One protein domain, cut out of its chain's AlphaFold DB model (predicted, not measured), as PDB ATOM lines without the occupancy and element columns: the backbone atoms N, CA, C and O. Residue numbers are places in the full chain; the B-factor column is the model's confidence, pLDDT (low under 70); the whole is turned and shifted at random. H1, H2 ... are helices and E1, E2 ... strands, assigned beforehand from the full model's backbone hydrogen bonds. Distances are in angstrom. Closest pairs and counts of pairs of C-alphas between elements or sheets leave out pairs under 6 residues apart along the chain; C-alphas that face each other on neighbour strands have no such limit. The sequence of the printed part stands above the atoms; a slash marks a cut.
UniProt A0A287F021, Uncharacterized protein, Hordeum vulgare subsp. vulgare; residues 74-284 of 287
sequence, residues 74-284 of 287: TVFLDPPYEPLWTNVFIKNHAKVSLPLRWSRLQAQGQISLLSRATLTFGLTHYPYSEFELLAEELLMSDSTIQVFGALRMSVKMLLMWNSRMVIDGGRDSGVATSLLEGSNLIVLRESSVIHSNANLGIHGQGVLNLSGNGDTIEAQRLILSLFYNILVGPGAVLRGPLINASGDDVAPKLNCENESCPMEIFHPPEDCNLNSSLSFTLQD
ATOM      1  N   THR A  74       9.709   9.074 -50.110       95.38
ATOM      2  CA  THR A  74       8.556   8.729 -49.282       95.38
ATOM      3  C   THR A  74       8.946   8.907 -47.820       95.38
ATOM      4  O   THR A  74       9.817   8.210 -47.307       95.38
ATOM      5  N   VAL A  75       8.319   9.862 -47.141       94.81
ATOM      6  CA  VAL A  75       8.706  10.241 -45.779       94.81
ATOM      7  C   VAL A  75       8.028   9.350 -44.739       94.81
ATOM      8  O   VAL A  75       6.802   9.222 -44.735       94.81
ATOM      9  N   PHE A  76       8.823   8.795 -43.827       94.62
ATOM     10  CA  PHE A  76       8.366   8.190 -42.578       94.62
ATOM     11  C   PHE A  76       8.595   9.193 -41.448       94.62
ATOM     12  O   PHE A  76       9.727   9.428 -41.034       94.62
ATOM     13  N   LEU A  77       7.512   9.828 -40.992       89.44
ATOM     14  CA  LEU A  77       7.575  10.805 -39.904       89.44
ATOM     15  C   LEU A  77       7.689  10.112 -38.548       89.44
ATOM     16  O   LEU A  77       8.573  10.445 -37.773       89.44
ATOM     17  N   ASP A  78       6.816   9.144 -38.289       86.25
ATOM     18  CA  ASP A  78       6.736   8.469 -36.996       86.25
ATOM     19  C   ASP A  78       6.433   6.979 -37.217       86.25
ATOM     20  O   ASP A  78       5.265   6.588 -37.319       86.25
ATOM     21  N   PRO A  79       7.467   6.143 -37.451       87.12
ATOM     22  CA  PRO A  79       7.303   4.694 -37.501       87.12
ATOM     23  C   PRO A  79       6.660   4.174 -36.205       87.12
ATOM     24  O   PRO A  79       6.993   4.657 -35.123       87.12
ATOM     25  N   PRO A  80       5.745   3.194 -36.278       86.75
ATOM     26  CA  PRO A  80       4.973   2.778 -35.117       86.75
ATOM     27  C   PRO A  80       5.862   2.122 -34.060       86.75
ATOM     28  O   PRO A  80       6.681   1.258 -34.372       86.75
ATOM     29  N   TYR A  81       5.642   2.498 -32.801       82.25
ATOM     30  CA  TYR A  81       6.286   1.875 -31.644       82.25
ATOM     31  C   TYR A  81       5.498   0.666 -31.118       82.25
ATOM     32  O   TYR A  81       6.089  -0.313 -30.667       82.25
ATOM     33  N   GLU A  82       4.163   0.696 -31.215       85.31
ATOM     34  CA  GLU A  82       3.303  -0.414 -30.798       85.31
ATOM     35  C   GLU A  82       1.992  -0.463 -31.618       85.31
ATOM     36  O   GLU A  82       1.257   0.525 -31.641       85.31
ATOM     37  N   PRO A  83       1.670  -1.593 -32.281       85.69
ATOM     38  CA  PRO A  83       2.553  -2.730 -32.522       85.69
ATOM     39  C   PRO A  83       3.666  -2.370 -33.521       85.69
ATOM     40  O   PRO A  83       3.434  -1.660 -34.497       85.69
ATOM     41  N   LEU A  84       4.866  -2.910 -33.300       91.31
ATOM     42  CA  LEU A  84       5.966  -2.802 -34.258       91.31
ATOM     43  C   LEU A  84       5.602  -3.475 -35.587       91.31
ATOM     44  O   LEU A  84       4.878  -4.476 -35.619       91.31
ATOM     45  N   TRP A  85       6.182  -2.970 -36.674       95.19
ATOM     46  CA  TRP A  85       6.198  -3.708 -37.930       95.19
ATOM     47  C   TRP A  85       7.010  -4.990 -37.779       95.19
ATOM     48  O   TRP A  85       8.070  -5.008 -37.154       95.19
ATOM     49  N   THR A  86       6.536  -6.073 -38.386       96.25
ATOM     50  CA  THR A  86       7.319  -7.304 -38.469       96.25
ATOM     51  C   THR A  86       8.384  -7.171 -39.546       96.25
ATOM     52  O   THR A  86       9.537  -7.499 -39.284       96.25
ATOM     53  N   ASN A  87       8.032  -6.632 -40.719       97.12
ATOM     54  CA  ASN A  87       8.973  -6.462 -41.823       97.12
ATOM     55  C   ASN A  87       8.837  -5.104 -42.514       97.12
ATOM     56  O   ASN A  87       7.733  -4.582 -42.690       97.12
ATOM     57  N   VAL A  88       9.970  -4.576 -42.976       98.00
ATOM     58  CA  VAL A  88      10.062  -3.348 -43.770       98.00
ATOM     59  C   VAL A  88      10.786  -3.659 -45.074       98.00
ATOM     60  O   VAL A  88      11.967  -3.993 -45.076       98.00
ATOM     61  N   PHE A  89      10.095  -3.511 -46.201       98.19
ATOM     62  CA  PHE A  89      10.659  -3.737 -47.530       98.19
ATOM     63  C   PHE A  89      10.712  -2.431 -48.313       98.19
ATOM     64  O   PHE A  89       9.678  -1.833 -48.598       98.19
ATOM     65  N   ILE A  90      11.898  -2.013 -48.737       98.25
ATOM     66  CA  ILE A  90      12.092  -0.861 -49.620       98.25
ATOM     67  C   ILE A  90      12.681  -1.404 -50.913       98.25
ATOM     68  O   ILE A  90      13.754  -2.004 -50.904       98.25
ATOM     69  N   LYS A  91      11.965  -1.261 -52.031       96.88
ATOM     70  CA  LYS A  91      12.365  -1.919 -53.278       96.88
ATOM     71  C   LYS A  91      12.129  -1.107 -54.541       96.88
ATOM     72  O   LYS A  91      11.295  -0.207 -54.586       96.88
ATOM     73  N   ASN A  92      12.813  -1.499 -55.611       96.06
ATOM     74  CA  ASN A  92      12.545  -1.061 -56.984       96.06
ATOM     75  C   ASN A  92      12.597   0.470 -57.145       96.06
ATOM     76  O   ASN A  92      11.591   1.080 -57.517       96.06
ATOM     77  N   HIS A  93      13.756   1.073 -56.866       95.88
ATOM     78  CA  HIS A  93      14.009   2.524 -56.910       95.88
ATOM     79  C   HIS A  93      13.170   3.354 -55.924       95.88
ATOM     80  O   HIS A  93      13.045   4.570 -56.077       95.88
ATOM     81  N   ALA A  94      12.573   2.717 -54.913       96.88
ATOM     82  CA  ALA A  94      11.947   3.442 -53.820       96.88
ATOM     83  C   ALA A  94      13.001   4.165 -52.982       96.88
ATOM     84  O   ALA A  94      14.033   3.590 -52.630       96.88
ATOM     85  N   LYS A  95      12.697   5.410 -52.628       97.00
ATOM     86  CA  LYS A  95      13.473   6.193 -51.677       97.00
ATOM     87  C   LYS A  95      12.612   6.497 -50.465       97.00
ATOM     88  O   LYS A  95      11.475   6.938 -50.625       97.00
ATOM     89  N   VAL A  96      13.137   6.225 -49.281       97.19
ATOM     90  CA  VAL A  96      12.477   6.470 -48.000       97.19
ATOM     91  C   VAL A  96      13.356   7.384 -47.169       97.19
ATOM     92  O   VAL A  96      14.566   7.186 -47.121       97.19
ATOM     93  N   SER A  97      12.748   8.365 -46.507       96.06
ATOM     94  CA  SER A  97      13.461   9.299 -45.637       96.06
ATOM     95  C   SER A  97      12.821   9.358 -44.251       96.06
ATOM     96  O   SER A  97      11.595   9.445 -44.140       96.06
ATOM     97  N   LEU A  98      13.658   9.328 -43.211       96.25
ATOM     98  CA  LEU A  98      13.325   9.623 -41.819       96.25
ATOM     99  C   LEU A  98      13.986  10.959 -41.436       96.25
ATOM    100  O   LEU A  98      15.114  10.970 -40.937       96.25
ATOM    101  N   PRO A  99      13.331  12.099 -41.715       93.06
ATOM    102  CA  PRO A  99      13.951  13.415 -41.590       93.06
ATOM    103  C   PRO A  99      13.898  13.985 -40.167       93.06
ATOM    104  O   PRO A  99      14.545  14.999 -39.901       93.06
ATOM    105  N   LEU A 100      13.090  13.406 -39.270       91.75
ATOM    106  CA  LEU A 100      12.956  13.914 -37.908       91.75
ATOM    107  C   LEU A 100      14.187  13.547 -37.082       91.75
ATOM    108  O   LEU A 100      14.809  12.508 -37.269       91.75
ATOM    109  N   ARG A 101      14.555  14.427 -36.155       88.44
ATOM    110  CA  ARG A 101      15.664  14.172 -35.233       88.44
ATOM    111  C   ARG A 101      15.303  13.006 -34.312       88.44
ATOM    112  O   ARG A 101      14.157  12.923 -33.881       88.44
ATOM    113  N   TRP A 102      16.276  12.162 -33.985       87.06
ATOM    114  CA  TRP A 102      16.095  10.991 -33.122       87.06
ATOM    115  C   TRP A 102      15.069   9.986 -33.651       87.06
ATOM    116  O   TRP A 102      14.432   9.268 -32.884       87.06
ATOM    117  N   SER A 103      14.898   9.928 -34.976       92.19
ATOM    118  CA  SER A 103      14.046   8.921 -35.601       92.19
ATOM    119  C   SER A 103      14.608   7.515 -35.410       92.19
ATOM    120  O   SER A 103      15.799   7.259 -35.604       92.19
ATOM    121  N   ARG A 104      13.696   6.589 -35.115       94.25
ATOM    122  CA  ARG A 104      13.950   5.157 -35.001       94.25
ATOM    123  C   ARG A 104      13.188   4.413 -36.089       94.25
ATOM    124  O   ARG A 104      11.987   4.614 -36.248       94.25
ATOM    125  N   LEU A 105      13.866   3.514 -36.796       96.38
ATOM    126  CA  LEU A 105      13.239   2.499 -37.636       96.38
ATOM    127  C   LEU A 105      13.438   1.131 -36.985       96.38
ATOM    128  O   LEU A 105      14.557   0.627 -36.920       96.38
ATOM    129  N   GLN A 106      12.349   0.531 -36.514       96.00
ATOM    130  CA  GLN A 106      12.386  -0.752 -35.823       96.00
ATOM    131  C   GLN A 106      11.455  -1.763 -36.495       96.00
ATOM    132  O   GLN A 106      10.284  -1.472 -36.740       96.00
ATOM    133  N   ALA A 107      11.982  -2.955 -36.767       96.31
ATOM    134  CA  ALA A 107      11.231  -4.110 -37.237       96.31
ATOM    135  C   ALA A 107      11.482  -5.311 -36.316       96.31
ATOM    136  O   ALA A 107      12.578  -5.471 -35.786       96.31
ATOM    137  N   GLN A 108      10.478  -6.166 -36.117       95.75
ATOM    138  CA  GLN A 108      10.647  -7.380 -35.308       95.75
ATOM    139  C   GLN A 108      11.444  -8.463 -36.031       95.75
ATOM    140  O   GLN A 108      12.135  -9.225 -35.376       95.75
ATOM    141  N   GLY A 109      11.312  -8.552 -37.354       96.19
ATOM    142  CA  GLY A 109      11.992  -9.530 -38.192       96.19
ATOM    143  C   GLY A 109      13.002  -8.838 -39.093       96.19
ATOM    144  O   GLY A 109      14.148  -8.619 -38.706       96.19
ATOM    145  N   GLN A 110      12.578  -8.472 -40.300       97.44
ATOM    146  CA  GLN A 110      13.506  -8.091 -41.359       97.44
ATOM    147  C   GLN A 110      13.305  -6.661 -41.871       97.44
ATOM    148  O   GLN A 110      12.188  -6.230 -42.165       97.44
ATOM    149  N   ILE A 111      14.413  -5.951 -42.076       98.50
ATOM    150  CA  ILE A 111      14.490  -4.745 -42.903       98.50
ATOM    151  C   ILE A 111      15.264  -5.098 -44.175       98.50
ATOM    152  O   ILE A 111      16.386  -5.592 -44.119       98.50
ATOM    153  N   SER A 112      14.669  -4.837 -45.336       98.50
ATOM    154  CA  SER A 112      15.210  -5.247 -46.633       98.50
ATOM    155  C   SER A 112      15.202  -4.096 -47.631       98.50
ATOM    156  O   SER A 112      14.149  -3.526 -47.924       98.50
ATOM    157  N   LEU A 113      16.370  -3.782 -48.194       98.56
ATOM    158  CA  LEU A 113      16.555  -2.792 -49.252       98.56
ATOM    159  C   LEU A 113      17.010  -3.487 -50.538       98.56
ATOM    160  O   LEU A 113      18.086  -4.083 -50.576       98.56
ATOM    161  N   LEU A 114      16.198  -3.403 -51.592       97.94
ATOM    162  CA  LEU A 114      16.402  -4.160 -52.830       97.94
ATOM    163  C   LEU A 114      16.273  -3.277 -54.083       97.94
ATOM    164  O   LEU A 114      15.418  -2.394 -54.158       97.94
ATOM    165  N   SER A 115      17.033  -3.582 -55.134       96.56
ATOM    166  CA  SER A 115      16.838  -3.018 -56.482       96.56
ATOM    167  C   SER A 115      16.874  -1.480 -56.524       96.56
ATOM    168  O   SER A 115      15.880  -0.828 -56.872       96.56
ATOM    169  N   ARG A 116      18.021  -0.894 -56.171       96.75
ATOM    170  CA  ARG A 116      18.279   0.558 -56.077       96.75
ATOM    171  C   ARG A 116      17.403   1.289 -55.076       96.75
ATOM    172  O   ARG A 116      17.050   2.450 -55.283       96.75
ATOM    173  N   ALA A 117      17.036   0.608 -53.998       97.50
ATOM    174  CA  ALA A 117      16.361   1.245 -52.886       97.50
ATOM    175  C   ALA A 117      17.305   2.205 -52.151       97.50
ATOM    176  O   ALA A 117      18.518   1.986 -52.074       97.50
ATOM    177  N   THR A 118      16.740   3.275 -51.597       98.06
ATOM    178  CA  THR A 118      17.465   4.202 -50.725       98.06
ATOM    179  C   THR A 118      16.701   4.399 -49.425       98.06
ATOM    180  O   THR A 118      15.498   4.657 -49.457       98.06
ATOM    181  N   LEU A 119      17.397   4.289 -48.299       98.19
ATOM    182  CA  LEU A 119      16.895   4.669 -46.982       98.19
ATOM    183  C   LEU A 119      17.788   5.772 -46.426       98.19
ATOM    184  O   LEU A 119      18.992   5.571 -46.278       98.19
ATOM    185  N   THR A 120      17.192   6.914 -46.116       97.44
ATOM    186  CA  THR A 120      17.907   8.094 -45.643       97.44
ATOM    187  C   THR A 120      17.464   8.449 -44.232       97.44
ATOM    188  O   THR A 120      16.270   8.565 -43.969       97.44
ATOM    189  N   PHE A 121      18.424   8.661 -43.340       96.00
ATOM    190  CA  PHE A 121      18.206   9.203 -42.006       96.00
ATOM    191  C   PHE A 121      18.738  10.632 -41.929       96.00
ATOM    192  O   PHE A 121      19.875  10.904 -42.325       96.00
ATOM    193  N   GLY A 122      17.918  11.537 -41.405       92.38
ATOM    194  CA  GLY A 122      18.264  12.943 -41.271       92.38
ATOM    195  C   GLY A 122      18.205  13.720 -42.582       92.38
ATOM    196  O   GLY A 122      17.677  13.268 -43.599       92.38
ATOM    197  N   LEU A 123      18.728  14.942 -42.528       87.62
ATOM    198  CA  LEU A 123      18.717  15.889 -43.636       87.62
ATOM    199  C   LEU A 123      20.149  16.239 -44.027       87.62
ATOM    200  O   LEU A 123      20.994  16.503 -43.170       87.62
ATOM    201  N   THR A 124      20.397  16.306 -45.334       84.62
ATOM    202  CA  THR A 124      21.663  16.784 -45.900       84.62
ATOM    203  C   THR A 124      22.059  18.116 -45.266       84.62
ATOM    204  O   THR A 124      21.224  19.017 -45.184       84.62
ATOM    205  N   HIS A 125      23.326  18.252 -44.866       81.06
ATOM    206  CA  HIS A 125      23.891  19.437 -44.199       81.06
ATOM    207  C   HIS A 125      23.429  19.702 -42.756       81.06
ATOM    208  O   HIS A 125      23.873  20.685 -42.167       81.06
ATOM    209  N   TYR A 126      22.612  18.829 -42.153       80.25
ATOM    210  CA  TYR A 126      22.206  18.943 -40.746       80.25
ATOM    211  C   TYR A 126      22.525  17.677 -39.929       80.25
ATOM    212  O   TYR A 126      21.610  17.087 -39.347       80.25
ATOM    213  N   PRO A 127      23.802  17.256 -39.841       76.88
ATOM    214  CA  PRO A 127      24.202  15.996 -39.215       76.88
ATOM    215  C   PRO A 127      24.211  16.043 -37.676       76.88
ATOM    216  O   PRO A 127      25.127  15.549 -37.048       76.88
ATOM    217  N   TYR A 128      23.210  16.641 -37.029       78.62
ATOM    218  CA  TYR A 128      23.225  16.931 -35.582       78.62
ATOM    219  C   TYR A 128      22.431  15.943 -34.721       78.62
ATOM    220  O   TYR A 128      22.103  16.246 -33.573       78.62
ATOM    221  N   SER A 129      22.025  14.805 -35.280       86.19
ATOM    222  CA  SER A 129      21.118  13.872 -34.615       86.19
ATOM    223  C   SER A 129      21.669  12.457 -34.609       86.19
ATOM    224  O   SER A 129      22.534  12.113 -35.409       86.19
ATOM    225  N   GLU A 130      21.163  11.656 -33.685       90.19
ATOM    226  CA  GLU A 130      21.434  10.231 -33.605       90.19
ATOM    227  C   GLU A 130      20.181   9.485 -34.049       90.19
ATOM    228  O   GLU A 130      19.084   9.839 -33.631       90.19
ATOM    229  N   PHE A 131      20.338   8.486 -34.904       94.19
ATOM    230  CA  PHE A 131      19.249   7.690 -35.454       94.19
ATOM    231  C   PHE A 131      19.395   6.244 -35.039       94.19
ATOM    232  O   PHE A 131      20.508   5.768 -34.823       94.19
ATOM    233  N   GLU A 132      18.277   5.533 -35.001       96.00
ATOM    234  CA  GLU A 132      18.276   4.137 -34.598       96.00
ATOM    235  C   GLU A 132      17.698   3.218 -35.676       96.00
ATOM    236  O   GLU A 132      16.647   3.504 -36.257       96.00
ATOM    237  N   LEU A 133      18.372   2.091 -35.915       97.44
ATOM    238  CA  LEU A 133      17.896   1.009 -36.777       97.44
ATOM    239  C   LEU A 133      17.967  -0.313 -36.015       97.44
ATOM    240  O   LEU A 133      19.052  -0.760 -35.647       97.44
ATOM    241  N   LEU A 134      16.814  -0.947 -35.803       97.56
ATOM    242  CA  LEU A 134      16.716  -2.210 -35.073       97.56
ATOM    243  C   LEU A 134      15.938  -3.249 -35.882       97.56
ATOM    244  O   LEU A 134      14.819  -2.980 -36.322       97.56
ATOM    245  N   ALA A 135      16.517  -4.434 -36.059       97.56
ATOM    246  CA  ALA A 135      15.871  -5.577 -36.707       97.56
ATOM    247  C   ALA A 135      16.562  -6.888 -36.317       97.56
ATOM    248  O   ALA A 135      17.688  -6.871 -35.833       97.56
ATOM    249  N   GLU A 136      15.950  -8.044 -36.566       97.50
ATOM    250  CA  GLU A 136      16.718  -9.295 -36.543       97.50
ATOM    251  C   GLU A 136      17.664  -9.361 -37.742       97.50
ATOM    252  O   GLU A 136      18.839  -9.700 -37.594       97.50
ATOM    253  N   GLU A 137      17.181  -8.971 -38.919       98.06
ATOM    254  CA  GLU A 137      17.934  -9.054 -40.166       98.06
ATOM    255  C   GLU A 137      17.884  -7.737 -40.944       98.06
ATOM    256  O   GLU A 137      16.806  -7.197 -41.199       98.06
ATOM    257  N   LEU A 138      19.051  -7.255 -41.379       98.56
ATOM    258  CA  LEU A 138      19.181  -6.187 -42.365       98.56
ATOM    259  C   LEU A 138      19.783  -6.754 -43.653       98.56
ATOM    260  O   LEU A 138      20.957  -7.128 -43.700       98.56
ATOM    261  N   LEU A 139      18.971  -6.801 -44.709       98.50
ATOM    262  CA  LEU A 139      19.375  -7.271 -46.031       98.50
ATOM    263  C   LEU A 139      19.474  -6.101 -47.006       98.50
ATOM    264  O   LEU A 139      18.541  -5.308 -47.150       98.50
ATOM    265  N   MET A 140      20.589  -6.010 -47.722       98.44
ATOM    266  CA  MET A 140      20.819  -4.965 -48.713       98.44
ATOM    267  C   MET A 140      21.340  -5.569 -50.015       98.44
ATOM    268  O   MET A 140      22.359  -6.260 -50.022       98.44
ATOM    269  N   SER A 141      20.653  -5.294 -51.122       98.12
ATOM    270  CA  SER A 141      21.068  -5.712 -52.464       98.12
ATOM    271  C   SER A 141      20.903  -4.574 -53.466       98.12
ATOM    272  O   SER A 141      19.795  -4.048 -53.625       98.12
ATOM    273  N   ASP A 142      21.998  -4.179 -54.124       97.88
ATOM    274  CA  ASP A 142      22.047  -3.048 -55.069       97.88
ATOM    275  C   ASP A 142      21.372  -1.795 -54.491       97.88
ATOM    276  O   ASP A 142      20.535  -1.172 -55.129       97.88
ATOM    277  N   SER A 143      21.619  -1.489 -53.218       98.31
ATOM    278  CA  SER A 143      20.864  -0.479 -52.461       98.31
ATOM    279  C   SER A 143      21.751   0.353 -51.547       98.31
ATOM    280  O   SER A 143      22.874  -0.043 -51.229       98.31
ATOM    281  N   THR A 144      21.244   1.515 -51.125       98.44
ATOM    282  CA  THR A 144      22.005   2.487 -50.329       98.44
ATOM    283  C   THR A 144      21.286   2.873 -49.035       98.44
ATOM    284  O   THR A 144      20.107   3.216 -49.062       98.44
ATOM    285  N   ILE A 145      22.010   2.877 -47.916       98.56
ATOM    286  CA  ILE A 145      21.620   3.584 -46.689       98.56
ATOM    287  C   ILE A 145      22.463   4.854 -46.592       98.56
ATOM    288  O   ILE A 145      23.684   4.799 -46.743       98.56
ATOM    289  N   GLN A 146      21.815   5.989 -46.356       97.19
ATOM    290  CA  GLN A 146      22.462   7.279 -46.131       97.19
ATOM    291  C   GLN A 146      22.087   7.793 -44.747       97.19
ATOM    292  O   GLN A 146      20.916   7.775 -44.373       97.19
ATOM    293  N   VAL A 147      23.066   8.264 -43.991       95.88
ATOM    294  CA  VAL A 147      22.851   8.826 -42.658       95.88
ATOM    295  C   VAL A 147      23.513  10.187 -42.600       95.88
ATOM    296  O   VAL A 147      24.694  10.303 -42.905       95.88
ATOM    297  N   PHE A 148      22.760  11.203 -42.191       93.44
ATOM    298  CA  PHE A 148      23.272  12.537 -41.889       93.44
ATOM    299  C   PHE A 148      23.192  12.760 -40.378       93.44
ATOM    300  O   PHE A 148      22.186  13.259 -39.873       93.44
ATOM    301  N   GLY A 149      24.236  12.350 -39.660       91.88
ATOM    302  CA  GLY A 149      24.316  12.295 -38.202       91.88
ATOM    303  C   GLY A 149      24.997  11.012 -37.720       91.88
ATOM    304  O   GLY A 149      25.779  10.402 -38.446       91.88
ATOM    305  N   ALA A 150      24.676  10.586 -36.501       91.69
ATOM    306  CA  ALA A 150      25.135   9.323 -35.931       91.69
ATOM    307  C   ALA A 150      24.103   8.208 -36.155       91.69
ATOM    308  O   ALA A 150      22.901   8.454 -36.076       91.69
ATOM    309  N   LEU A 151      24.553   6.975 -36.390       95.19
ATOM    310  CA  LEU A 151      23.680   5.801 -36.469       95.19
ATOM    311  C   LEU A 151      23.976   4.841 -35.320       95.19
ATOM    312  O   LEU A 151      25.107   4.384 -35.192       95.19
ATOM    313  N   ARG A 152      22.955   4.483 -34.544       95.50
ATOM    314  CA  ARG A 152      22.934   3.317 -33.660       95.50
ATOM    315  C   ARG A 152      22.141   2.199 -34.324       95.50
ATOM    316  O   ARG A 152      20.916   2.232 -34.394       95.50
ATOM    317  N   MET A 153      22.848   1.206 -34.833       97.50
ATOM    318  CA  MET A 153      22.254   0.034 -35.455       97.50
ATOM    319  C   MET A 153      22.458  -1.185 -34.563       97.50
ATOM    320  O   MET A 153      23.581  -1.431 -34.136       97.50
ATOM    321  N   SER A 154      21.400  -1.963 -34.337       97.25
ATOM    322  CA  SER A 154      21.485  -3.266 -33.670       97.25
ATOM    323  C   SER A 154      20.708  -4.309 -34.467       97.25
ATOM    324  O   SER A 154      19.486  -4.219 -34.620       97.25
ATOM    325  N   VAL A 155      21.445  -5.266 -35.033       97.62
ATOM    326  CA  VAL A 155      20.913  -6.375 -35.831       97.62
ATOM    327  C   VAL A 155      21.551  -7.700 -35.440       97.62
ATOM    328  O   VAL A 155      22.676  -7.742 -34.944       97.62
ATOM    329  N   LYS A 156      20.863  -8.821 -35.682       96.56
ATOM    330  CA  LYS A 156      21.514 -10.139 -35.574       96.56
ATOM    331  C   LYS A 156      22.379 -10.407 -36.797       96.56
ATOM    332  O   LYS A 156      23.514 -10.861 -36.662       96.56
ATOM    333  N   MET A 157      21.844 -10.098 -37.977       97.62
ATOM    334  CA  MET A 157      22.473 -10.378 -39.266       97.62
ATOM    335  C   MET A 157      22.473  -9.129 -40.154       97.62
ATOM    336  O   MET A 157      21.413  -8.563 -40.415       97.62
ATOM    337  N   LEU A 158      23.641  -8.740 -40.673       98.00
ATOM    338  CA  LEU A 158      23.791  -7.742 -41.737       98.00
ATOM    339  C   LEU A 158      24.358  -8.416 -42.987       98.00
ATOM    340  O   LEU A 158      25.503  -8.864 -42.984       98.00
ATOM    341  N   LEU A 159      23.575  -8.463 -44.066       98.00
ATOM    342  CA  LEU A 159      24.005  -9.011 -45.353       98.00
ATOM    343  C   LEU A 159      23.948  -7.924 -46.429       98.00
ATOM    344  O   LEU A 159      22.871  -7.437 -46.772       98.00
ATOM    345  N   MET A 160      25.107  -7.567 -46.981       98.12
ATOM    346  CA  MET A 160      25.247  -6.549 -48.021       98.12
ATOM    347  C   MET A 160      25.792  -7.156 -49.314       98.12
ATOM    348  O   MET A 160      26.821  -7.832 -49.314       98.12
ATOM    349  N   TRP A 161      25.109  -6.883 -50.426       97.56
ATOM    350  CA  TRP A 161      25.490  -7.313 -51.767       97.56
ATOM    351  C   TRP A 161      25.444  -6.138 -52.747       97.56
ATOM    352  O   TRP A 161      24.362  -5.613 -53.023       97.56
ATOM    353  N   ASN A 162      26.593  -5.738 -53.300       97.25
ATOM    354  CA  ASN A 162      26.718  -4.552 -54.161       97.25
ATOM    355  C   ASN A 162      26.004  -3.325 -53.561       97.25
ATOM    356  O   ASN A 162      25.221  -2.635 -54.213       97.25
ATOM    357  N   SER A 163      26.199  -3.117 -52.260       98.25
ATOM    358  CA  SER A 163      25.401  -2.185 -51.469       98.25
ATOM    359  C   SER A 163      26.268  -1.224 -50.681       98.25
ATOM    360  O   SER A 163      27.411  -1.523 -50.347       98.25
ATOM    361  N   ARG A 164      25.730  -0.039 -50.384       98.38
ATOM    362  CA  ARG A 164      26.494   1.035 -49.740       98.38
ATOM    363  C   ARG A 164      25.777   1.547 -48.499       98.38
ATOM    364  O   ARG A 164      24.590   1.846 -48.550       98.38
ATOM    365  N   MET A 165      26.497   1.686 -47.400       98.31
ATOM    366  CA  MET A 165      26.072   2.408 -46.208       98.31
ATOM    367  C   MET A 165      27.019   3.593 -46.040       98.31
ATOM    368  O   MET A 165      28.225   3.403 -45.909       98.31
ATOM    369  N   VAL A 166      26.485   4.809 -46.112       96.94
ATOM    370  CA  VAL A 166      27.272   6.045 -46.050       96.94
ATOM    371  C   VAL A 166      26.787   6.877 -44.875       96.94
ATOM    372  O   VAL A 166      25.622   7.271 -44.840       96.94
ATOM    373  N   ILE A 167      27.687   7.138 -43.935       95.06
ATOM    374  CA  ILE A 167      27.434   7.915 -42.728       95.06
ATOM    375  C   ILE A 167      28.219   9.221 -42.826       95.06
ATOM    376  O   ILE A 167      29.449   9.237 -42.841       95.06
ATOM    377  N   ASP A 168      27.481  10.319 -42.915       92.06
ATOM    378  CA  ASP A 168      27.986  11.675 -42.776       92.06
ATOM    379  C   ASP A 168      27.713  12.141 -41.343       92.06
ATOM    380  O   ASP A 168      26.646  12.675 -41.039       92.06
ATOM    381  N   GLY A 169      28.679  11.905 -40.454       85.00
ATOM    382  CA  GLY A 169      28.644  12.331 -39.056       85.00
ATOM    383  C   GLY A 169      28.884  13.829 -38.864       85.00
ATOM    384  O   GLY A 169      28.912  14.293 -37.731       85.00
ATOM    385  N   GLY A 170      29.041  14.605 -39.940       77.50
ATOM    386  CA  GLY A 170      29.297  16.035 -39.856       77.50
ATOM    387  C   GLY A 170      30.706  16.405 -39.403       77.50
ATOM    388  O   GLY A 170      31.548  15.564 -39.104       77.50
ATOM    389  N   ARG A 171      30.972  17.714 -39.407       63.97
ATOM    390  CA  ARG A 171      32.281  18.294 -39.059       63.97
ATOM    391  C   ARG A 171      32.388  18.730 -37.596       63.97
ATOM    392  O   ARG A 171      33.493  18.964 -37.126       63.97
ATOM    393  N   ASP A 172      31.261  18.852 -36.896       53.84
ATOM    394  CA  ASP A 172      31.215  19.384 -35.534       53.84
ATOM    395  C   ASP A 172      31.378  18.270 -34.492       53.84
ATOM    396  O   ASP A 172      30.698  17.246 -34.533       53.84
ATOM    397  N   SER A 173      32.225  18.516 -33.489       52.50
ATOM    398  CA  SER A 173      32.583  17.606 -32.387       52.50
ATOM    399  C   SER A 173      31.424  17.172 -31.468       52.50
ATOM    400  O   SER A 173      31.662  16.517 -30.455       52.50
ATOM    401  N   GLY A 174      30.185  17.579 -31.761       53.84
ATOM    402  CA  GLY A 174      28.990  17.256 -30.979       53.84
ATOM    403  C   GLY A 174      28.243  16.004 -31.444       53.84
ATOM    404  O   GLY A 174      27.320  15.567 -30.757       53.84
ATOM    405  N   VAL A 175      28.600  15.437 -32.599       56.88
ATOM    406  CA  VAL A 175      27.900  14.276 -33.165       56.88
ATOM    407  C   VAL A 175      28.498  12.993 -32.604       56.88
ATOM    408  O   VAL A 175      29.711  12.787 -32.626       56.88
ATOM    409  N   ALA A 176      27.626  12.144 -32.059       67.75
ATOM    410  CA  ALA A 176      28.009  10.893 -31.425       67.75
ATOM    411  C   ALA A 176      28.708   9.942 -32.412       67.75
ATOM    412  O   ALA A 176      28.434   9.925 -33.613       67.75
ATOM    413  N   THR A 177      29.610   9.113 -31.893       83.62
ATOM    414  CA  THR A 177      30.183   7.993 -32.644       83.62
ATOM    415  C   THR A 177      29.065   7.082 -33.147       83.62
ATOM    416  O   THR A 177      28.184   6.700 -32.375       83.62
ATOM    417  N   SER A 178      29.109   6.713 -34.428       92.06
ATOM    418  CA  SER A 178      28.160   5.738 -34.971       92.06
ATOM    419  C   SER A 178      28.530   4.334 -34.515       92.06
ATOM    420  O   SER A 178      29.708   3.977 -34.499       92.06
ATOM    421  N   LEU A 179      27.521   3.549 -34.159       93.62
ATOM    422  CA  LEU A 179      27.639   2.219 -33.590       93.62
ATOM    423  C   LEU A 179      26.861   1.214 -34.434       93.62
ATOM    424  O   LEU A 179      25.644   1.330 -34.561       93.62
ATOM    425  N   LEU A 180      27.552   0.224 -34.987       96.19
ATOM    426  CA  LEU A 180      26.951  -0.868 -35.744       96.19
ATOM    427  C   LEU A 180      27.145  -2.179 -34.990       96.19
ATOM    428  O   LEU A 180      28.242  -2.727 -34.964       96.19
ATOM    429  N   GLU A 181      26.081  -2.693 -34.393       95.12
ATOM    430  CA  GLU A 181      26.086  -3.978 -33.710       95.12
ATOM    431  C   GLU A 181      25.472  -5.062 -34.607       95.12
ATOM    432  O   GLU A 181      24.315  -4.967 -35.019       95.12
ATOM    433  N   GLY A 182      26.263  -6.092 -34.916       94.19
ATOM    434  CA  GLY A 182      25.848  -7.302 -35.623       94.19
ATOM    435  C   GLY A 182      26.137  -8.533 -34.772       94.19
ATOM    436  O   GLY A 182      27.247  -9.061 -34.824       94.19
ATOM    437  N   SER A 183      25.171  -8.997 -33.975       89.75
ATOM    438  CA  SER A 183      25.454  -9.990 -32.927       89.75
ATOM    439  C   SER A 183      25.926 -11.346 -33.464       89.75
ATOM    440  O   SER A 183      26.834 -11.931 -32.878       89.75
ATOM    441  N   ASN A 184      25.411 -11.807 -34.607       93.19
ATOM    442  CA  ASN A 184      25.770 -13.109 -35.175       93.19
ATOM    443  C   ASN A 184      26.655 -13.005 -36.426       93.19
ATOM    444  O   ASN A 184      27.639 -13.739 -36.552       93.19
ATOM    445  N   LEU A 185      26.296 -12.159 -37.394       95.31
ATOM    446  CA  LEU A 185      26.976 -12.144 -38.691       95.31
ATOM    447  C   LEU A 185      26.900 -10.783 -39.379       95.31
ATOM    448  O   LEU A 185      25.818 -10.227 -39.558       95.31
ATOM    449  N   ILE A 186      28.041 -10.317 -39.880       97.19
ATOM    450  CA  ILE A 186      28.134  -9.213 -40.834       97.19
ATOM    451  C   ILE A 186      28.872  -9.712 -42.075       97.19
ATOM    452  O   ILE A 186      30.015 -10.157 -41.984       97.19
ATOM    453  N   VAL A 187      28.228  -9.644 -43.242       97.50
ATOM    454  CA  VAL A 187      28.816 -10.055 -44.525       97.50
ATOM    455  C   VAL A 187      28.691  -8.939 -45.549       97.50
ATOM    456  O   VAL A 187      27.586  -8.489 -45.858       97.50
ATOM    457  N   LEU A 188      29.826  -8.564 -46.133       97.94
ATOM    458  CA  LEU A 188      29.911  -7.728 -47.325       97.94
ATOM    459  C   LEU A 188      30.314  -8.611 -48.516       97.94
ATOM    460  O   LEU A 188      31.151  -9.517 -48.374       97.94
ATOM    461  N   ARG A 189      29.656  -8.381 -49.660       96.50
ATOM    462  CA  ARG A 189      29.927  -9.024 -50.956       96.50
ATOM    463  C   ARG A 189      29.787  -8.050 -52.122       96.50
ATOM    464  O   ARG A 189      28.977  -7.121 -52.065       96.50
ATOM    465  N   GLU A 190      30.458  -8.369 -53.229       94.25
ATOM    466  CA  GLU A 190      30.339  -7.678 -54.523       94.25
ATOM    467  C   GLU A 190      30.576  -6.164 -54.440       94.25
ATOM    468  O   GLU A 190      29.729  -5.375 -54.849       94.25
ATOM    469  N   SER A 191      31.722  -5.745 -53.896       94.69
ATOM    470  CA  SER A 191      32.082  -4.327 -53.755       94.69
ATOM    471  C   SER A 191      31.114  -3.541 -52.860       94.69
ATOM    472  O   SER A 191      30.782  -2.383 -53.126       94.69
ATOM    473  N   SER A 192      30.657  -4.178 -51.780       97.81
ATOM    474  CA  SER A 192      29.846  -3.518 -50.758       97.81
ATOM    475  C   SER A 192      30.694  -2.597 -49.886       97.81
ATOM    476  O   SER A 192      31.829  -2.917 -49.542       97.81
ATOM    477  N   VAL A 193      30.143  -1.447 -49.502       97.69
ATOM    478  CA  VAL A 193      30.893  -0.404 -48.791       97.69
ATOM    479  C   VAL A 193      30.146   0.070 -47.552       97.69
ATOM    480  O   VAL A 193      28.998   0.492 -47.659       97.69
ATOM    481  N   ILE A 194      30.819   0.088 -46.404       97.94
ATOM    482  CA  ILE A 194      30.430   0.872 -45.228       97.94
ATOM    483  C   ILE A 194      31.453   2.000 -45.091       97.94
ATOM    484  O   ILE A 194      32.638   1.751 -44.894       97.94
ATOM    485  N   HIS A 195      30.998   3.238 -45.231       96.06
ATOM    486  CA  HIS A 195      31.847   4.424 -45.193       96.06
ATOM    487  C   HIS A 195      31.320   5.409 -44.154       96.06
ATOM    488  O   HIS A 195      30.142   5.764 -44.191       96.06
ATOM    489  N   SER A 196      32.199   5.898 -43.280       92.94
ATOM    490  CA  SER A 196      31.900   6.988 -42.349       92.94
ATOM    491  C   SER A 196      32.961   8.082 -42.422       92.94
ATOM    492  O   SER A 196      34.152   7.801 -42.330       92.94
ATOM    493  N   ASN A 197      32.555   9.346 -42.529       89.00
ATOM    494  CA  ASN A 197      33.494  10.472 -42.412       89.00
ATOM    495  C   ASN A 197      33.827  10.854 -40.956       89.00
ATOM    496  O   ASN A 197      34.612  11.773 -40.734       89.00
ATOM    497  N   ALA A 198      33.260  10.145 -39.977       86.06
ATOM    498  CA  ALA A 198      33.452  10.363 -38.546       86.06
ATOM    499  C   ALA A 198      33.895   9.059 -37.849       86.06
ATOM    500  O   ALA A 198      34.401   8.129 -38.489       86.06
ATOM    501  N   ASN A 199      33.735   8.985 -36.526       86.75
ATOM    502  CA  ASN A 199      34.027   7.775 -35.758       86.75
ATOM    503  C   ASN A 199      32.971   6.690 -36.037       86.75
ATOM    504  O   ASN A 199      31.765   6.960 -35.991       86.75
ATOM    505  N   LEU A 200      33.427   5.460 -36.267       91.12
ATOM    506  CA  LEU A 200      32.595   4.281 -36.487       91.12
ATOM    507  C   LEU A 200      33.070   3.129 -35.596       91.12
ATOM    508  O   LEU A 200      34.183   2.630 -35.762       91.12
ATOM    509  N   GLY A 201      32.213   2.702 -34.676       91.62
ATOM    510  CA  GLY A 201      32.355   1.457 -33.932       91.62
ATOM    511  C   GLY A 201      31.529   0.356 -34.583       91.62
ATOM    512  O   GLY A 201      30.357   0.565 -34.898       91.62
ATOM    513  N   ILE A 202      32.127  -0.812 -34.787       94.44
ATOM    514  CA  ILE A 202      31.436  -2.021 -35.221       94.44
ATOM    515  C   ILE A 202      31.695  -3.109 -34.190       94.44
ATOM    516  O   ILE A 202      32.841  -3.472 -33.912       94.44
ATOM    517  N   HIS A 203      30.610  -3.635 -33.647       91.38
ATOM    518  CA  HIS A 203      30.616  -4.655 -32.614       91.38
ATOM    519  C   HIS A 203      29.851  -5.875 -33.102       91.38
ATOM    520  O   HIS A 203      28.862  -5.760 -33.825       91.38
ATOM    521  N   GLY A 204      30.277  -7.055 -32.690       86.94
ATOM    522  CA  GLY A 204      29.526  -8.272 -32.954       86.94
ATOM    523  C   GLY A 204      30.130  -9.434 -32.207       86.94
ATOM    524  O   GLY A 204      31.313  -9.404 -31.943       86.94
ATOM    525  N   GLN A 205      29.344 -10.447 -31.859       85.62
ATOM    526  CA  GLN A 205      29.836 -11.609 -31.102       85.62
ATOM    527  C   GLN A 205      30.175 -12.796 -32.021       85.62
ATOM    528  O   GLN A 205      30.751 -13.790 -31.586       85.62
ATOM    529  N   GLY A 206      29.811 -12.705 -33.304       90.19
ATOM    530  CA  GLY A 206      30.028 -13.750 -34.297       90.19
ATOM    531  C   GLY A 206      31.086 -13.385 -35.334       90.19
ATOM    532  O   GLY A 206      32.235 -13.111 -34.993       90.19
ATOM    533  N   VAL A 207      30.722 -13.442 -36.618       94.25
ATOM    534  CA  VAL A 207      31.680 -13.328 -37.732       94.25
ATOM    535  C   VAL A 207      31.498 -12.019 -38.500       94.25
ATOM    536  O   VAL A 207      30.389 -11.688 -38.917       94.25
ATOM    537  N   LEU A 208      32.604 -11.327 -38.764       96.56
ATOM    538  CA  LEU A 208      32.698 -10.260 -39.758       96.56
ATOM    539  C   LEU A 208      33.400 -10.812 -41.002       96.56
ATOM    540  O   LEU A 208      34.518 -11.306 -40.905       96.56
ATOM    541  N   ASN A 209      32.765 -10.756 -42.171       96.62
ATOM    542  CA  ASN A 209      33.309 -11.321 -43.405       96.62
ATOM    543  C   ASN A 209      33.170 -10.358 -44.590       96.62
ATOM    544  O   ASN A 209      32.069 -10.109 -45.078       96.62
ATOM    545  N   LEU A 210      34.299  -9.856 -45.078       96.81
ATOM    546  CA  LEU A 210      34.393  -9.086 -46.312       96.81
ATOM    547  C   LEU A 210      34.924 -10.029 -47.388       96.81
ATOM    548  O   LEU A 210      36.111 -10.347 -47.398       96.81
ATOM    549  N   SER A 211      34.048 -10.538 -48.250       89.62
ATOM    550  CA  SER A 211      34.377 -11.706 -49.085       89.62
ATOM    551  C   SER A 211      34.715 -11.388 -50.543       89.62
ATOM    552  O   SER A 211      35.365 -12.197 -51.203       89.62
ATOM    553  N   GLY A 212      34.280 -10.240 -51.057       79.25
ATOM    554  CA  GLY A 212      34.449  -9.798 -52.435       79.25
ATOM    555  C   GLY A 212      35.553  -8.754 -52.608       79.25
ATOM    556  O   GLY A 212      35.857  -7.962 -51.717       79.25
ATOM    557  N   ASN A 213      36.133  -8.718 -53.807       87.94
ATOM    558  CA  ASN A 213      37.050  -7.654 -54.198       87.94
ATOM    559  C   ASN A 213      36.323  -6.294 -54.178       87.94
ATOM    560  O   ASN A 213      35.213  -6.165 -54.702       87.94
ATOM    561  N   GLY A 214      36.951  -5.284 -53.575       90.31
ATOM    562  CA  GLY A 214      36.365  -3.957 -53.400       90.31
ATOM    563  C   GLY A 214      35.435  -3.821 -52.192       90.31
ATOM    564  O   GLY A 214      34.984  -2.706 -51.923       90.31
ATOM    565  N   ASP A 215      35.165  -4.898 -51.442       96.81
ATOM    566  CA  ASP A 215      34.421  -4.781 -50.188       96.81
ATOM    567  C   ASP A 215      35.213  -3.927 -49.201       96.81
ATOM    568  O   ASP A 215      36.372  -4.215 -48.906       96.81
ATOM    569  N   THR A 216      34.610  -2.852 -48.709       96.62
ATOM    570  CA  THR A 216      35.331  -1.845 -47.928       96.62
ATOM    571  C   THR A 216      34.544  -1.460 -46.688       96.62
ATOM    572  O   THR A 216      33.386  -1.064 -46.783       96.62
ATOM    573  N   ILE A 217      35.191  -1.507 -45.529       97.00
ATOM    574  CA  ILE A 217      34.751  -0.779 -44.342       97.00
ATOM    575  C   ILE A 217      35.816   0.256 -44.040       97.00
ATOM    576  O   ILE A 217      36.976  -0.074 -43.785       97.00
ATOM    577  N   GLU A 218      35.421   1.518 -44.073       94.31
ATOM    578  CA  GLU A 218      36.325   2.608 -43.777       94.31
ATOM    579  C   GLU A 218      35.661   3.702 -42.960       94.31
ATOM    580  O   GLU A 218      34.486   4.030 -43.143       94.31
ATOM    581  N   ALA A 219      36.439   4.277 -42.056       91.38
ATOM    582  CA  ALA A 219      36.001   5.406 -41.268       91.38
ATOM    583  C   ALA A 219      37.157   6.350 -40.958       91.38
ATOM    584  O   ALA A 219      38.332   5.993 -41.093       91.38
ATOM    585  N   GLN A 220      36.831   7.563 -40.511       84.62
ATOM    586  CA  GLN A 220      37.851   8.481 -40.016       84.62
ATOM    587  C   GLN A 220      38.573   7.893 -38.798       84.62
ATOM    588  O   GLN A 220      39.800   7.984 -38.702       84.62
ATOM    589  N   ARG A 221      37.801   7.253 -37.915       82.50
ATOM    590  CA  ARG A 221      38.294   6.347 -36.879       82.50
ATOM    591  C   ARG A 221      37.435   5.092 -36.872       82.50
ATOM    592  O   ARG A 221      36.218   5.204 -36.729       82.50
ATOM    593  N   LEU A 222      38.054   3.929 -37.048       88.25
ATOM    594  CA  LEU A 222      37.359   2.644 -37.132       88.25
ATOM    595  C   LEU A 222      37.701   1.782 -35.920       88.25
ATOM    596  O   LEU A 222      38.867   1.506 -35.659       88.25
ATOM    597  N   ILE A 223      36.683   1.343 -35.193       87.50
ATOM    598  CA  ILE A 223      36.844   0.492 -34.018       87.50
ATOM    599  C   ILE A 223      36.075  -0.792 -34.271       87.50
ATOM    600  O   ILE A 223      34.881  -0.751 -34.547       87.50
ATOM    601  N   LEU A 224      36.767  -1.920 -34.199       90.31
ATOM    602  CA  LEU A 224      36.190  -3.253 -34.309       90.31
ATOM    603  C   LEU A 224      36.356  -3.951 -32.965       90.31
ATOM    604  O   LEU A 224      37.461  -3.973 -32.419       90.31
ATOM    605  N   SER A 225      35.291  -4.537 -32.427       87.69
ATOM    606  CA  SER A 225      35.433  -5.350 -31.220       87.69
ATOM    607  C   SER A 225      34.443  -6.500 -31.122       87.69
ATOM    608  O   SER A 225      33.434  -6.538 -31.830       87.69
ATOM    609  N   LEU A 226      34.765  -7.430 -30.219       85.25
ATOM    610  CA  LEU A 226      33.963  -8.590 -29.807       85.25
ATOM    611  C   LEU A 226      33.814  -9.713 -30.848       85.25
ATOM    612  O   LEU A 226      33.281 -10.773 -30.514       85.25
ATOM    613  N   PHE A 227      34.277  -9.519 -32.088       86.81
ATOM    614  CA  PHE A 227      34.105 -10.513 -33.148       86.81
ATOM    615  C   PHE A 227      34.928 -11.771 -32.873       86.81
ATOM    616  O   PHE A 227      36.142 -11.709 -32.706       86.81
ATOM    617  N   TYR A 228      34.281 -12.935 -32.946       87.94
ATOM    618  CA  TYR A 228      34.963 -14.227 -32.876       87.94
ATOM    619  C   TYR A 228      35.901 -14.452 -34.069       87.94
ATOM    620  O   TYR A 228      36.948 -15.084 -33.941       87.94
ATOM    621  N   ASN A 229      35.513 -13.975 -35.256       89.88
ATOM    622  CA  ASN A 229      36.323 -14.118 -36.461       89.88
ATOM    623  C   ASN A 229      36.127 -12.932 -37.408       89.88
ATOM    624  O   ASN A 229      34.993 -12.569 -37.728       89.88
ATOM    625  N   ILE A 230      37.236 -12.378 -37.896       93.69
ATOM    626  CA  ILE A 230      37.262 -11.331 -38.916       93.69
ATOM    627  C   ILE A 230      37.952 -11.893 -40.158       93.69
ATOM    628  O   ILE A 230      39.163 -12.105 -40.190       93.69
ATOM    629  N   LEU A 231      37.160 -12.129 -41.197       94.88
ATOM    630  CA  LEU A 231      37.599 -12.644 -42.483       94.88
ATOM    631  C   LEU A 231      37.680 -11.490 -43.480       94.88
ATOM    632  O   LEU A 231      36.665 -10.903 -43.849       94.88
ATOM    633  N   VAL A 232      38.894 -11.179 -43.930       95.19
ATOM    634  CA  VAL A 232      39.141 -10.164 -44.960       95.19
ATOM    635  C   VAL A 232      39.653 -10.866 -46.210       95.19
ATOM    636  O   VAL A 232      40.767 -11.390 -46.238       95.19
ATOM    637  N   GLY A 233      38.803 -10.931 -47.230       93.81
ATOM    638  CA  GLY A 233      39.103 -11.549 -48.512       93.81
ATOM    639  C   GLY A 233      40.100 -10.739 -49.351       93.81
ATOM    640  O   GLY A 233      40.344  -9.558 -49.085       93.81
ATOM    641  N   PRO A 234      40.688 -11.341 -50.400       92.25
ATOM    642  CA  PRO A 234      41.615 -10.642 -51.285       92.25
ATOM    643  C   PRO A 234      40.966  -9.419 -51.949       92.25
ATOM    644  O   PRO A 234      39.937  -9.536 -52.612       92.25
ATOM    645  N   GLY A 235      41.590  -8.250 -51.795       91.69
ATOM    646  CA  GLY A 235      41.088  -6.987 -52.350       91.69
ATOM    647  C   GLY A 235      39.999  -6.302 -51.517       91.69
ATOM    648  O   GLY A 235      39.552  -5.221 -51.899       91.69
ATOM    649  N   ALA A 236      39.591  -6.890 -50.388       95.94
ATOM    650  CA  ALA A 236      38.775  -6.211 -49.391       95.94
ATOM    651  C   ALA A 236      39.632  -5.302 -48.492       95.94
ATOM    652  O   ALA A 236      40.836  -5.518 -48.326       95.94
ATOM    653  N   VAL A 237      39.014  -4.274 -47.909       94.06
ATOM    654  CA  VAL A 237      39.704  -3.237 -47.136       94.06
ATOM    655  C   VAL A 237      38.975  -2.961 -45.825       94.06
ATOM    656  O   VAL A 237      37.804  -2.598 -45.815       94.06
ATOM    657  N   LEU A 238      39.708  -3.061 -44.716       93.88
ATOM    658  CA  LEU A 238      39.355  -2.457 -43.432       93.88
ATOM    659  C   LEU A 238      40.308  -1.286 -43.200       93.88
ATOM    660  O   LEU A 238      41.525  -1.478 -43.251       93.88
ATOM    661  N   ARG A 239      39.785  -0.073 -43.003       90.12
ATOM    662  CA  ARG A 239      40.632   1.126 -42.968       90.12
ATOM    663  C   ARG A 239      40.171   2.192 -41.979       90.12
ATOM    664  O   ARG A 239      39.038   2.657 -42.017       90.12
ATOM    665  N   GLY A 240      41.129   2.667 -41.192       84.44
ATOM    666  CA  GLY A 240      41.108   3.972 -40.538       84.44
ATOM    667  C   GLY A 240      42.550   4.484 -40.407       84.44
ATOM    668  O   GLY A 240      43.428   3.683 -40.084       84.44
ATOM    669  N   PRO A 241      42.852   5.768 -40.682       81.38
ATOM    670  CA  PRO A 241      41.931   6.831 -41.082       81.38
ATOM    671  C   PRO A 241      41.601   6.819 -42.585       81.38
ATOM    672  O   PRO A 241      42.188   6.072 -43.371       81.38
ATOM    673  N   LEU A 242      40.670   7.682 -42.998       80.94
ATOM    674  CA  LEU A 242      40.355   7.919 -44.411       80.94
ATOM    675  C   LEU A 242      41.552   8.532 -45.164       80.94
ATOM    676  O   LEU A 242      42.187   9.461 -44.674       80.94
ATOM    677  N   ILE A 243      41.818   8.057 -46.389       71.94
ATOM    678  CA  ILE A 243      42.968   8.498 -47.215       71.94
ATOM    679  C   ILE A 243      42.816   9.944 -47.716       71.94
ATOM    680  O   ILE A 243      43.804  10.657 -47.836       71.94
ATOM    681  N   ASN A 244      41.585  10.386 -47.988       62.56
ATOM    682  CA  ASN A 244      41.282  11.716 -48.536       62.56
ATOM    683  C   ASN A 244      40.550  12.613 -47.527       62.56
ATOM    684  O   ASN A 244      39.766  13.476 -47.926       62.56
ATOM    685  N   ALA A 245      40.745  12.384 -46.227       56.38
ATOM    686  CA  ALA A 245      40.207  13.284 -45.218       56.38
ATOM    687  C   ALA A 245      40.808  14.681 -45.427       56.38
ATOM    688  O   ALA A 245      42.023  14.859 -45.347       56.38
ATOM    689  N   SER A 246      39.967  15.673 -45.734       51.59
ATOM    690  CA  SER A 246      40.377  17.076 -45.683       51.59
ATOM    691  C   SER A 246      40.877  17.360 -44.268       51.59
ATOM    692  O   SER A 246      40.158  17.042 -43.323       51.59
ATOM    693  N   GLY A 247      42.097  17.882 -44.130       47.41
ATOM    694  CA  GLY A 247      42.830  17.995 -42.864       47.41
ATOM    695  C   GLY A 247      42.252  18.972 -41.834       47.41
ATOM    696  O   GLY A 247      42.943  19.913 -41.464       47.41
ATOM    697  N   ASP A 248      41.034  18.719 -41.356       50.06
ATOM    698  CA  ASP A 248      40.383  19.396 -40.229       50.06
ATOM    699  C   ASP A 248      40.134  18.414 -39.059       50.06
ATOM    700  O   ASP A 248      40.184  17.194 -39.241       50.06
ATOM    701  N   ASP A 249      39.863  18.979 -37.871       49.19
ATOM    702  CA  ASP A 249      39.835  18.470 -36.473       49.19
ATOM    703  C   ASP A 249      39.454  17.002 -36.158       49.19
ATOM    704  O   ASP A 249      39.713  16.532 -35.047       49.19
ATOM    705  N   VAL A 250      38.864  16.247 -37.087       50.84
ATOM    706  CA  VAL A 250      38.492  14.829 -36.897       50.84
ATOM    707  C   VAL A 250      39.528  13.877 -37.503       50.84
ATOM    708  O   VAL A 250      39.566  12.698 -37.145       50.84
ATOM    709  N   ALA A 251      40.416  14.370 -38.374       51.03
ATOM    710  CA  ALA A 251      41.571  13.603 -38.812       51.03
ATOM    711  C   ALA A 251      42.424  13.269 -37.574       51.03
ATOM    712  O   ALA A 251      42.928  14.183 -36.915       51.03
ATOM    713  N   PRO A 252      42.596  11.984 -37.207       50.84
ATOM    714  CA  PRO A 252      43.572  11.635 -36.200       50.84
ATOM    715  C   PRO A 252      44.892  12.159 -36.743       50.84
ATOM    716  O   PRO A 252      45.278  11.818 -37.864       50.84
ATOM    717  N   LYS A 253      45.542  13.042 -35.977       52.62
ATOM    718  CA  LYS A 253      46.935  13.384 -36.227       52.62
ATOM    719  C   LYS A 253      47.640  12.044 -36.282       52.62
ATOM    720  O   LYS A 253      47.759  11.365 -35.268       52.62
ATOM    721  N   LEU A 254      47.984  11.602 -37.490       51.88
ATOM    722  CA  LEU A 254      48.859  10.466 -37.673       51.88
ATOM    723  C   LEU A 254      50.103  10.885 -36.900       51.88
ATOM    724  O   LEU A 254      50.806  11.798 -37.326       51.88
ATOM    725  N   ASN A 255      50.301  10.313 -35.712       51.69
ATOM    726  CA  ASN A 255      51.375  10.670 -34.785       51.69
ATOM    727  C   ASN A 255      52.751  10.259 -35.345       51.69
ATOM    728  O   ASN A 255      53.648   9.901 -34.602       51.69
ATOM    729  N   CYS A 256      52.927  10.275 -36.664       53.78
ATOM    730  CA  CYS A 256      54.182  10.033 -37.347       53.78
ATOM    731  C   CYS A 256      55.146  11.220 -37.203       53.78
ATOM    732  O   CYS A 256      56.340  11.038 -37.406       53.78
ATOM    733  N   GLU A 257      54.651  12.414 -36.851       55.09
ATOM    734  CA  GLU A 257      55.486  13.595 -36.571       55.09
ATOM    735  C   GLU A 257      55.876  13.729 -35.089       55.09
ATOM    736  O   GLU A 257      56.715  14.559 -34.748       55.09
ATOM    737  N   ASN A 258      55.283  12.924 -34.201       55.88
ATOM    738  CA  ASN A 258      55.559  12.948 -32.768       55.88
ATOM    739  C   ASN A 258      56.300  11.656 -32.390       55.88
ATOM    740  O   ASN A 258      55.801  10.566 -32.646       55.88
ATOM    741  N   GLU A 259      57.483  11.747 -31.775       54.84
ATOM    742  CA  GLU A 259      58.282  10.562 -31.399       54.84
ATOM    743  C   GLU A 259      57.612   9.698 -30.308       54.84
ATOM    744  O   GLU A 259      58.041   8.575 -30.037       54.84
ATOM    745  N   SER A 260      56.546  10.202 -29.679       59.53
ATOM    746  CA  SER A 260      55.770   9.504 -28.657       59.53
ATOM    747  C   SER A 260      54.568   8.759 -29.251       59.53
ATOM    748  O   SER A 260      53.626   9.345 -29.786       59.53
ATOM    749  N   CYS A 261      54.581   7.432 -29.105       59.44
ATOM    750  CA  CYS A 261      53.426   6.588 -29.405       59.44
ATOM    751  C   CYS A 261      52.292   6.826 -28.383       59.44
ATOM    752  O   CYS A 261      52.587   7.006 -27.198       59.44
ATOM    753  N   PRO A 262      51.011   6.792 -28.805       67.00
ATOM    754  CA  PRO A 262      49.866   6.833 -27.894       67.00
ATOM    755  C   PRO A 262      49.996   5.786 -26.785       67.00
ATOM    756  O   PRO A 262      50.322   4.627 -27.057       67.00
ATOM    757  N   MET A 263      49.726   6.184 -25.539       66.31
ATOM    758  CA  MET A 263      49.796   5.288 -24.379       66.31
ATOM    759  C   MET A 263      48.844   4.101 -24.515       66.31
ATOM    760  O   MET A 263      49.125   3.041 -23.976       66.31
ATOM    761  N   GLU A 264      47.769   4.251 -25.282       64.00
ATOM    762  CA  GLU A 264      46.754   3.238 -25.553       64.00
ATOM    763  C   GLU A 264      47.287   2.052 -26.365       64.00
ATOM    764  O   GLU A 264      46.710   0.971 -26.310       64.00
ATOM    765  N   ILE A 265      48.411   2.219 -27.076       64.62
ATOM    766  CA  ILE A 265      49.125   1.094 -27.705       64.62
ATOM    767  C   ILE A 265      49.763   0.204 -26.632       64.62
ATOM    768  O   ILE A 265      49.816  -1.014 -26.782       64.62
ATOM    769  N   PHE A 266      50.256   0.806 -25.549       61.94
ATOM    770  CA  PHE A 266      50.914   0.086 -24.460       61.94
ATOM    771  C   PHE A 266      49.919  -0.373 -23.386       61.94
ATOM    772  O   PHE A 266      50.122  -1.409 -22.761       61.94
ATOM    773  N   HIS A 267      48.877   0.422 -23.143       65.56
ATOM    774  CA  HIS A 267      47.879   0.271 -22.088       65.56
ATOM    775  C   HIS A 267      46.479   0.414 -22.717       65.56
ATOM    776  O   HIS A 267      45.888   1.497 -22.649       65.56
ATOM    777  N   PRO A 268      45.962  -0.634 -23.385       59.56
ATOM    778  CA  PRO A 268      44.631  -0.587 -23.977       59.56
ATOM    779  C   PRO A 268      43.578  -0.295 -22.892       59.56
ATOM    780  O   PRO A 268      43.686  -0.826 -21.786       59.56
ATOM    781  N   PRO A 269      42.583   0.568 -23.168       57.75
ATOM    782  CA  PRO A 269      41.584   0.952 -22.177       57.75
ATOM    783  C   PRO A 269      40.763  -0.261 -21.720       57.75
ATOM    784  O   PRO A 269      40.182  -0.968 -22.540       57.75
ATOM    785  N   GLU A 270      40.688  -0.468 -20.403       55.41
ATOM    786  CA  GLU A 270      39.920  -1.566 -19.795       55.41
ATOM    787  C   GLU A 270      38.400  -1.329 -19.874       55.41
ATOM    788  O   GLU A 270      37.630  -2.280 -19.942       55.41
ATOM    789  N   ASP A 271      37.965  -0.065 -19.947       51.78
ATOM    790  CA  ASP A 271      36.555   0.328 -19.791       51.78
ATOM    791  C   ASP A 271      35.745   0.375 -21.098       51.78
ATOM    792  O   ASP A 271      34.621   0.879 -21.104       51.78
ATOM    793  N   CYS A 272      36.309  -0.064 -22.228       54.72
ATOM    794  CA  CYS A 272      35.661  -0.067 -23.555       54.72
ATOM    795  C   CYS A 272      35.093   1.272 -24.053       54.72
ATOM    796  O   CYS A 272      34.453   1.349 -25.105       54.72
ATOM    797  N   ASN A 273      35.353   2.352 -23.325       54.38
ATOM    798  CA  ASN A 273      35.035   3.696 -23.745       54.38
ATOM    799  C   ASN A 273      35.928   4.066 -24.932       54.38
ATOM    800  O   ASN A 273      37.141   3.852 -24.919       54.38
ATOM    801  N   LEU A 274      35.292   4.633 -25.957       55.16
ATOM    802  CA  LEU A 274      35.892   5.103 -27.202       55.16
ATOM    803  C   LEU A 274      36.968   6.159 -26.905       55.16
ATOM    804  O   LEU A 274      36.662   7.352 -26.869       55.16
ATOM    805  N   ASN A 275      38.217   5.753 -26.672       54.00
ATOM    806  CA  ASN A 275      39.285   6.720 -26.455       54.00
ATOM    807  C   ASN A 275      39.894   7.164 -27.794       54.00
ATOM    808  O   ASN A 275      40.203   6.366 -28.675       54.00
ATOM    809  N   SER A 276      39.977   8.480 -27.963       56.41
ATOM    810  CA  SER A 276      39.970   9.172 -29.263       56.41
ATOM    811  C   SER A 276      41.328   9.296 -29.969       56.41
ATOM    812  O   SER A 276      41.440   9.991 -30.979       56.41
ATOM    813  N   SER A 277      42.371   8.657 -29.451       61.47
ATOM    814  CA  SER A 277      43.751   8.847 -29.913       61.47
ATOM    815  C   SER A 277      44.137   7.975 -31.113       61.47
ATOM    816  O   SER A 277      45.008   8.377 -31.886       61.47
ATOM    817  N   LEU A 278      43.492   6.819 -31.310       67.25
ATOM    818  CA  LEU A 278      43.805   5.876 -32.392       67.25
ATOM    819  C   LEU A 278      42.834   5.995 -33.576       67.25
ATOM    820  O   LEU A 278      41.627   6.168 -33.417       67.25
ATOM    821  N   SER A 279      43.376   5.870 -34.789       69.81
ATOM    822  CA  SER A 279      42.606   5.872 -36.045       69.81
ATOM    823  C   SER A 279      41.950   4.528 -36.353       69.81
ATOM    824  O   SER A 279      40.971   4.467 -37.094       69.81
ATOM    825  N   PHE A 280      42.525   3.446 -35.831       77.69
ATOM    826  CA  PHE A 280      42.034   2.089 -35.996       77.69
ATOM    827  C   PHE A 280      42.298   1.303 -34.713       77.69
ATOM    828  O   PHE A 280      43.433   1.293 -34.234       77.69
ATOM    829  N   THR A 281      41.274   0.631 -34.191       77.81
ATOM    830  CA  THR A 281      41.376  -0.205 -32.987       77.81
ATOM    831  C   THR A 281      40.688  -1.542 -33.228       77.81
ATOM    832  O   THR A 281      39.569  -1.579 -33.736       77.81
ATOM    833  N   LEU A 282      41.349  -2.631 -32.833       80.38
ATOM    834  CA  LEU A 282      40.784  -3.976 -32.783       80.38
ATOM    835  C   LEU A 282      40.859  -4.480 -31.333       80.38
ATOM    836  O   LEU A 282      41.949  -4.481 -30.761       80.38
ATOM    837  N   GLN A 283      39.727  -4.868 -30.740       73.62
ATOM    838  CA  GLN A 283      39.651  -5.301 -29.337       73.62
ATOM    839  C   GLN A 283      38.887  -6.626 -29.180       73.62
ATOM    840  O   GLN A 283      37.700  -6.708 -29.492       73.62
ATOM    841  N   ASP A 284      39.563  -7.635 -28.624       57.34
ATOM    842  CA  ASP A 284      39.045  -9.009 -28.480       57.34
ATOM    843  C   ASP A 284      38.458  -9.327 -27.087       57.34
ATOM    844  O   ASP A 284      37.885 -10.396 -26.890       57.34
TER     845      ASP A 284
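Overview. This is residues 74 to 284 of the 287 residues of an uncharacterized protein of Hordeum vulgare subsp. vulgare (UniProt A0A287F021). The chain is wound in stacked, roughly three-sided turns, a solenoid in which each turn lays its strands beside the matching strands of the turn before, with the stack running along the longest axis. Strands such as E3, E5, E7 and E9 bend sharply at a corner and go on along the next side, and the long stretch of residues 240 to 279, which holds H1, lies at the last end of the stack before E15 joins E12. The printed part has 211 residues, with fifteen named strands and one named helix in the order E1 to E14, H1, E15, and is mostly strand. The strands make one branched sheet, parallel in all its neighbour pairs and twisted. The whole is compact, with a radius of gyration of the C-alphas of 17.0 A, and elongated, spanning 55 by 35 by 31 A.

Arrangement. Residues 74 to 75 pair, parallel, with residues 96 to 97 of E2, residues 95 to 98. E1, residues 85 to 91, is an edge strand and the parallel neighbour of E3, residues 104 to 114, with N 88 and O 110 within hydrogen-bond range at 2.9 A. E2, also an edge strand, is parallel to E4, residues 118 to 121, at 12 degrees, with N 96 and O 118 at 2.8 A. E5, residues 130 to 141, lies on the other side of E3 from E1, with N 111 and O 137 at 2.8 A. E6, residues 144 to 148, lies on the other side of E4 from E2, with N 121 and O 146 at 2.8 A. E7, residues 150 to 161, is parallel to E5 at 3 degrees, with N 131 and O 150 at 2.8 A. E8, residues 164 to 168, is parallel to E6 at 7 degrees, with N 145 and O 164 at 2.8 A. E9, residues 178 to 189, has E7 on one side, with N 153 and O 179 at 2.8 A. On its other side are E10, residues 193 to 203, with N 180 and O 201 at 2.8 A, and E11, residues 207 to 210, with N 186 and O 207 at 2.9 A. E10 also pairs with E8, N 165 and O 193 at 2.8 A, and on its other side with E12, residues 216 to 225, N 194 and O 216 at 2.8 A. E13, residues 229 to 232, is parallel to E11, with N 208 and O 229 at 2.9 A. Beside E12, on the side away from E10, are E14, residues 237 to 239, with N 217 and O 237 at 2.8 A, and E15, residues 280 to 283, with N 224 and O 281 at 2.9 A. H1, residues 263 to 266, is not on the sheet; it is too short for an O i to N i+4 pair, and its one O i to N i+3 pair is within range.

Along the chain. E1 begins at C-alpha 85, (6.198, -3.708, -37.930), and is 16.6 A long. E3 is 20.3 A from first to last C-alpha and bends by 112 degrees at residue 108. E5, 24.7 A, bends by 101 degrees at residue 136; E7, 23.0 A, by 106 degrees at residue 156; E9, 21.8 A, by 109 degrees at residue 184. E10 bends by 128 degrees at residue 198 and E12 by 118 degrees at residue 220. E15 ends at C-alpha 283, (39.651, -5.301, -29.337).

Size, cuts and confidence. The two C-alphas farthest apart, those of Pro 83 and Glu 259, are 57.3 A apart. The printed part has no cut. The links E14 to H1 and H1 to E15 are long, with 23 and 13 residues. The mean pLDDT of the printed part is 85.4; residues 171 to 176, 244 to 279 and 284 are under 70.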